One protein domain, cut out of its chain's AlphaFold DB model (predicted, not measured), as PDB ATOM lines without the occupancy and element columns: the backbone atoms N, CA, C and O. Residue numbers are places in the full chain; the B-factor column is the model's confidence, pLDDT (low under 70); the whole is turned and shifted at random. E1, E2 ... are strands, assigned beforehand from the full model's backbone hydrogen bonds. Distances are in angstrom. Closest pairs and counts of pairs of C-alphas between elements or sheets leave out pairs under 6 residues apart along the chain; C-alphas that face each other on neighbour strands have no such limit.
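What this domain is: This is residues 220 to 232 and 251 to 286 of the 410 residues of an uncharacterized protein of gut metagenome (UniProt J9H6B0). This piece has little regular structure: two parallel strands, E1 then E2, lie side by side as a narrow ribbon, and a long loop stretch, residues 251 to 276, folds back along it. Within that loop, residues 265 to 266 pair antiparallel with residues 221 to 222 of E1. The printed part has 49 residues, 12 of them in the named strands, and is all strand by class with no named helix. It is elongated, 36 by 20 by 15 A, and only just loose, close to compact, with a radius of gyration of the C-alphas of 12.0 A.

Where its parts are: E1, residues 221 to 226, is 16.5 A long from C-alpha 221 at (-30.559, 0.074, -47.838). E2, residues 277 to 282, is 16.3 A long and ends at C-alpha 282 at (-16.295, -6.850, -49.977).

How they stand to each other: E1 and E2 are parallel neighbours, their directions 20 degrees apart. C-alphas 223 and 279 face each other at 4.8 A. N 223 and O 278, 2.9 A apart, are within hydrogen-bond range.

The domain as a whole: The C-alphas farthest apart, of Pro 232 and Lys 273, are 37.2 A apart. Residues 233 to 250 are not printed, and the C-alphas of 232 and 251 are 9.4 A apart across this cut, which lies in the link from E1 to E2. No printed residue is under 70 in pLDDT.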
ATOM      1  N   ASN A 220     -29.962   4.065 -48.745       92.25
ATOM      2  CA  ASN A 220     -30.458   3.900 -47.376       92.25
ATOM      3  C   ASN A 220     -30.738   2.426 -47.043       92.25
ATOM      4  O   ASN A 220     -31.083   2.114 -45.905       92.25
ATOM      5  N   ARG A 221     -30.537   1.523 -48.009       93.94
ATOM      6  CA  ARG A 221     -30.559   0.074 -47.838       93.94
ATOM      7  C   ARG A 221     -29.395  -0.550 -48.600       93.94
ATOM      8  O   ARG A 221     -29.204  -0.282 -49.784       93.94
ATOM      9  N   ILE A 222     -28.617  -1.387 -47.922       93.25
ATOM     10  CA  ILE A 222     -27.454  -2.057 -48.502       93.25
ATOM     11  C   ILE A 222     -27.605  -3.574 -48.447       93.25
ATOM     12  O   ILE A 222     -27.898  -4.160 -47.402       93.25
ATOM     13  N   ILE A 223     -27.364  -4.208 -49.590       91.75
ATOM     14  CA  ILE A 223     -27.255  -5.658 -49.731       91.75
ATOM     15  C   ILE A 223     -25.766  -5.970 -49.777       91.75
ATOM     16  O   ILE A 223     -25.054  -5.519 -50.676       91.75
ATOM     17  N   VAL A 224     -25.280  -6.698 -48.778       90.19
ATOM     18  CA  VAL A 224     -23.843  -6.851 -48.549       90.19
ATOM     19  C   VAL A 224     -23.416  -8.294 -48.760       90.19
ATOM     20  O   VAL A 224     -23.952  -9.215 -48.138       90.19
ATOM     21  N   PHE A 225     -22.395  -8.471 -49.589       90.38
ATOM     22  CA  PHE A 225     -21.739  -9.748 -49.820       90.38
ATOM     23  C   PHE A 225     -20.252  -9.668 -49.475       90.38
ATOM     24  O   PHE A 225     -19.595  -8.669 -49.755       90.38
ATOM     25  N   GLY A 226     -19.711 -10.736 -48.894       89.88
ATOM     26  CA  GLY A 226     -18.269 -10.965 -48.816       89.88
ATOM     27  C   GLY A 226     -17.763 -11.770 -50.014       89.88
ATOM     28  O   GLY A 226     -18.469 -11.935 -51.003       89.88
ATOM     29  N   SER A 227     -16.558 -12.320 -49.921       88.69
ATOM     30  CA  SER A 227     -15.981 -13.166 -50.969       88.69
ATOM     31  C   SER A 227     -16.542 -14.595 -50.974       88.69
ATOM     32  O   SER A 227     -17.207 -15.054 -50.043       88.69
ATOM     33  N   GLU A 228     -16.206 -15.340 -52.021       86.44
ATOM     34  CA  GLU A 228     -16.519 -16.767 -52.204       86.44
ATOM     35  C   GLU A 228     -15.441 -17.691 -51.595       86.44
ATOM     36  O   GLU A 228     -15.525 -18.924 -51.632       86.44
ATOM     37  N   ARG A 229     -14.380 -17.085 -51.052       87.12
ATOM     38  CA  ARG A 229     -13.210 -17.756 -50.481       87.12
ATOM     39  C   ARG A 229     -13.542 -18.465 -49.173       87.12
ATOM     40  O   ARG A 229     -14.298 -17.954 -48.356       87.12
ATOM     41  N   ASN A 230     -12.889 -19.603 -48.937       86.62
ATOM     42  CA  ASN A 230     -12.978 -20.373 -47.690       86.62
ATOM     43  C   ASN A 230     -14.414 -20.795 -47.296       86.62
ATOM     44  O   ASN A 230     -14.679 -21.060 -46.125       86.62
ATOM     45  N   LEU A 231     -15.336 -20.879 -48.262       86.31
ATOM     46  CA  LEU A 231     -16.696 -21.374 -48.041       86.31
ATOM     47  C   LEU A 231     -16.767 -22.895 -48.284       86.31
ATOM     48  O   LEU A 231     -16.348 -23.353 -49.357       86.31
ATOM     49  N   PRO A 232     -17.300 -23.696 -47.336       81.25
ATOM     50  CA  PRO A 232     -17.532 -25.125 -47.549       81.25
ATOM     51  C   PRO A 232     -18.560 -25.377 -48.661       81.25
ATOM     52  O   PRO A 232     -19.326 -24.486 -49.025       81.25
ATOM     53  N   ARG A 251     -22.166 -18.977 -54.961       76.06
ATOM     54  CA  ARG A 251     -21.865 -19.272 -53.552       76.06
ATOM     55  C   ARG A 251     -20.973 -18.178 -52.969       76.06
ATOM     56  O   ARG A 251     -19.757 -18.220 -53.149       76.06
ATOM     57  N   ARG A 252     -21.566 -17.245 -52.227       84.44
ATOM     58  CA  ARG A 252     -20.877 -16.068 -51.683       84.44
ATOM     59  C   ARG A 252     -21.194 -15.840 -50.210       84.44
ATOM     60  O   ARG A 252     -22.293 -16.160 -49.766       84.44
ATOM     61  N   LEU A 253     -20.239 -15.300 -49.444       88.75
ATOM     62  CA  LEU A 253     -20.453 -14.981 -48.033       88.75
ATOM     63  C   LEU A 253     -21.551 -13.916 -47.909       88.75
ATOM     64  O   LEU A 253     -21.505 -12.886 -48.574       88.75
ATOM     65  N   MET A 254     -22.525 -14.155 -47.041       86.62
ATOM     66  CA  MET A 254     -23.688 -13.289 -46.852       86.62
ATOM     67  C   MET A 254     -23.852 -12.926 -45.374       86.62
ATOM     68  O   MET A 254     -23.408 -13.669 -44.490       86.62
ATOM     69  N   LEU A 255     -24.545 -11.816 -45.110       88.00
ATOM     70  CA  LEU A 255     -24.868 -11.364 -43.753       88.00
ATOM     71  C   LEU A 255     -25.611 -12.440 -42.943       88.00
ATOM     72  O   LEU A 255     -26.476 -13.121 -43.504       88.00
ATOM     73  N   PRO A 256     -25.314 -12.609 -41.641       86.06
ATOM     74  CA  PRO A 256     -26.032 -13.553 -40.792       86.06
ATOM     75  C   PRO A 256     -27.531 -13.241 -40.746       86.06
ATOM     76  O   PRO A 256     -27.923 -12.095 -40.546       86.06
ATOM     77  N   GLU A 257     -28.373 -14.268 -40.859       84.44
ATOM     78  CA  GLU A 257     -29.837 -14.117 -40.846       84.44
ATOM     79  C   GLU A 257     -30.351 -13.468 -39.551       84.44
ATOM     80  O   GLU A 257     -31.289 -12.683 -39.576       84.44
ATOM     81  N   LYS A 258     -29.675 -13.713 -38.421       87.44
ATOM     82  CA  LYS A 258     -29.985 -13.066 -37.136       87.44
ATOM     83  C   LYS A 258     -29.826 -11.537 -37.153       87.44
ATOM     84  O   LYS A 258     -30.523 -10.859 -36.407       87.44
ATOM     85  N   ASP A 259     -28.910 -11.015 -37.971       84.81
ATOM     86  CA  ASP A 259     -28.546  -9.592 -38.008       84.81
ATOM     87  C   ASP A 259     -29.225  -8.883 -39.192       84.81
ATOM     88  O   ASP A 259     -29.524  -7.694 -39.126       84.81
ATOM     89  N   ALA A 260     -29.496  -9.623 -40.272       88.44
ATOM     90  CA  ALA A 260     -30.160  -9.144 -41.478       88.44
ATOM     91  C   ALA A 260     -31.141 -10.208 -42.011       88.44
ATOM     92  O   ALA A 260     -30.874 -10.837 -43.039       88.44
ATOM     93  N   PRO A 261     -32.296 -10.420 -41.351       84.62
ATOM     94  CA  PRO A 261     -33.231 -11.500 -41.693       84.62
ATOM     95  C   PRO A 261     -33.853 -11.340 -43.083       84.62
ATOM     96  O   PRO A 261     -34.256 -12.313 -43.708       84.62
ATOM     97  N   LYS A 262     -33.897 -10.106 -43.594       86.88
ATOM     98  CA  LYS A 262     -34.382  -9.790 -44.943       86.88
ATOM     99  C   LYS A 262     -33.265  -9.763 -45.999       86.88
ATOM    100  O   LYS A 262     -33.525  -9.439 -47.149       86.88
ATOM    101  N   GLY A 263     -32.024 -10.077 -45.616       86.44
ATOM    102  CA  GLY A 263     -30.859 -10.093 -46.510       86.44
ATOM    103  C   GLY A 263     -30.180  -8.737 -46.739       86.44
ATOM    104  O   GLY A 263     -29.239  -8.661 -47.527       86.44
ATOM    105  N   TYR A 264     -30.611  -7.680 -46.048       92.31
ATOM    106  CA  TYR A 264     -30.065  -6.327 -46.169       92.31
ATOM    107  C   TYR A 264     -29.993  -5.611 -44.816       92.31
ATOM    108  O   TYR A 264     -30.667  -5.990 -43.857       92.31
ATOM    109  N   ILE A 265     -29.191  -4.548 -44.765       92.00
ATOM    110  CA  ILE A 265     -29.134  -3.588 -43.656       92.00
ATOM    111  C   ILE A 265     -29.753  -2.284 -44.154       92.00
ATOM    112  O   ILE A 265     -29.434  -1.837 -45.254       92.00
ATOM    113  N   GLU A 266     -30.631  -1.669 -43.367       93.81
ATOM    114  CA  GLU A 266     -31.292  -0.415 -43.741       93.81
ATOM    115  C   GLU A 266     -31.176   0.654 -42.655       93.81
ATOM    116  O   GLU A 266     -31.049   0.360 -41.464       93.81
ATOM    117  N   ALA A 267     -31.198   1.914 -43.082       91.31
ATOM    118  CA  ALA A 267     -31.227   3.060 -42.193       91.31
ATOM    119  C   ALA A 267     -32.585   3.154 -41.463       91.31
ATOM    120  O   ALA A 267     -33.606   2.694 -41.993       91.31
ATOM    121  N   PRO A 268     -32.641   3.791 -40.278       90.94
ATOM    122  CA  PRO A 268     -33.897   4.021 -39.570       90.94
ATOM    123  C   PRO A 268     -34.947   4.723 -40.448       90.94
ATOM    124  O   PRO A 268     -34.612   5.607 -41.232       90.94
ATOM    125  N   ALA A 269     -36.223   4.351 -40.285       89.25
ATOM    126  CA  ALA A 269     -37.367   4.880 -41.044       89.25
ATOM    127  C   ALA A 269     -37.363   4.594 -42.567       89.25
ATOM    128  O   ALA A 269     -38.117   5.221 -43.322       89.25
ATOM    129  N   THR A 270     -36.568   3.619 -43.022       92.12
ATOM    130  CA  THR A 270     -36.678   3.070 -44.382       92.12
ATOM    131  C   THR A 270     -37.951   2.225 -44.512       92.12
ATOM    132  O   THR A 270     -38.338   1.481 -43.614       92.12
ATOM    133  N   THR A 271     -38.628   2.369 -45.641       92.75
ATOM    134  CA  THR A 271     -39.835   1.656 -46.065       92.75
ATOM    135  C   THR A 271     -39.625   1.197 -47.504       92.75
ATOM    136  O   THR A 271     -38.839   1.799 -48.229       92.75
ATOM    137  N   GLU A 272     -40.385   0.216 -47.986       93.31
ATOM    138  CA  GLU A 272     -40.262  -0.218 -49.390       93.31
ATOM    139  C   GLU A 272     -40.501   0.915 -50.403       93.31
ATOM    140  O   GLU A 272     -39.941   0.909 -51.492       93.31
ATOM    141  N   LYS A 273     -41.293   1.935 -50.047       92.00
ATOM    142  CA  LYS A 273     -41.583   3.068 -50.935       92.00
ATOM    143  C   LYS A 273     -40.399   4.029 -51.096       92.00
ATOM    144  O   LYS A 273     -40.295   4.689 -52.126       92.00
ATOM    145  N   ASN A 274     -39.571   4.177 -50.063       91.56
ATOM    146  CA  ASN A 274     -38.456   5.130 -50.040       91.56
ATOM    147  C   ASN A 274     -37.086   4.440 -49.971       91.56
ATOM    148  O   ASN A 274     -36.081   5.126 -49.777       91.56
ATOM    149  N   ALA A 275     -37.043   3.116 -50.116       93.25
ATOM    150  CA  ALA A 275     -35.806   2.365 -50.203       93.25
ATOM    151  C   ALA A 275     -35.062   2.723 -51.498       93.25
ATOM    152  O   ALA A 275     -35.603   2.650 -52.601       93.25
ATOM    153  N   VAL A 276     -33.804   3.116 -51.340       92.81
ATOM    154  CA  VAL A 276     -32.815   3.282 -52.398       92.81
ATOM    155  C   VAL A 276     -31.719   2.273 -52.100       92.81
ATOM    156  O   VAL A 276     -30.999   2.396 -51.103       92.81
ATOM    157  N   GLU A 277     -31.650   1.246 -52.939       94.00
ATOM    158  CA  GLU A 277     -30.828   0.066 -52.695       94.00
ATOM    159  C   GLU A 277     -29.467   0.168 -53.385       94.00
ATOM    160  O   GLU A 277     -29.357   0.617 -54.527       94.00
ATOM    161  N   ALA A 278     -28.428  -0.311 -52.704       92.25
ATOM    162  CA  ALA A 278     -27.128  -0.566 -53.310       92.25
ATOM    163  C   ALA A 278     -26.591  -1.938 -52.905       92.25
ATOM    164  O   ALA A 278     -26.778  -2.398 -51.778       92.25
ATOM    165  N   VAL A 279     -25.876  -2.572 -53.831       89.94
ATOM    166  CA  VAL A 279     -25.139  -3.810 -53.572       89.94
ATOM    167  C   VAL A 279     -23.685  -3.463 -53.285       89.94
ATOM    168  O   VAL A 279     -23.041  -2.770 -54.072       89.94
ATOM    169  N   VAL A 280     -23.162  -3.970 -52.173       89.31
ATOM    170  CA  VAL A 280     -21.762  -3.812 -51.779       89.31
ATOM    171  C   VAL A 280     -21.118  -5.190 -51.708       89.31
ATOM    172  O   VAL A 280     -21.588  -6.069 -50.988       89.31
ATOM    173  N   VAL A 281     -20.032  -5.379 -52.456       88.62
ATOM    174  CA  VAL A 281     -19.231  -6.607 -52.433       88.62
ATOM    175  C   VAL A 281     -17.875  -6.299 -51.808       88.62
ATOM    176  O   VAL A 281     -17.142  -5.450 -52.310       88.62
ATOM    177  N   MET A 282     -17.543  -6.999 -50.727       89.25
ATOM    178  CA  MET A 282     -16.295  -6.850 -49.977       89.25
ATOM    179  C   MET A 282     -15.445  -8.117 -50.123       89.25
ATOM    180  O   MET A 282     -15.549  -9.059 -49.336       89.25
ATOM    181  N   GLU A 283     -14.615  -8.170 -51.165       88.12
ATOM    182  CA  GLU A 283     -13.796  -9.350 -51.501       88.12
ATOM    183  C   GLU A 283     -12.717  -9.691 -50.451       88.12
ATOM    184  O   GLU A 283     -12.194 -10.808 -50.395       88.12
ATOM    185  N   ASP A 284     -12.375  -8.743 -49.585       87.12
ATOM    186  CA  ASP A 284     -11.443  -8.890 -48.465       87.12
ATOM    187  C   ASP A 284     -12.096  -9.486 -47.198       87.12
ATOM    188  O   ASP A 284     -11.399  -9.920 -46.263       87.12
ATOM    189  N   ILE A 285     -13.430  -9.575 -47.194       90.12
ATOM    190  CA  ILE A 285     -14.241 -10.177 -46.137       90.12
ATOM    191  C   ILE A 285     -14.615 -11.607 -46.530       90.12
ATOM    192  O   ILE A 285     -15.463 -11.863 -47.378       90.12
ATOM    193  N   TYR A 286     -13.972 -12.571 -45.883       89.75
ATOM    194  CA  TYR A 286     -14.196 -14.007 -46.054       89.75
ATOM    195  C   TYR A 286     -13.866 -14.727 -44.746       89.75
ATOM    196  O   TYR A 286     -13.129 -14.165 -43.930       89.75
TER     197      TYR A 286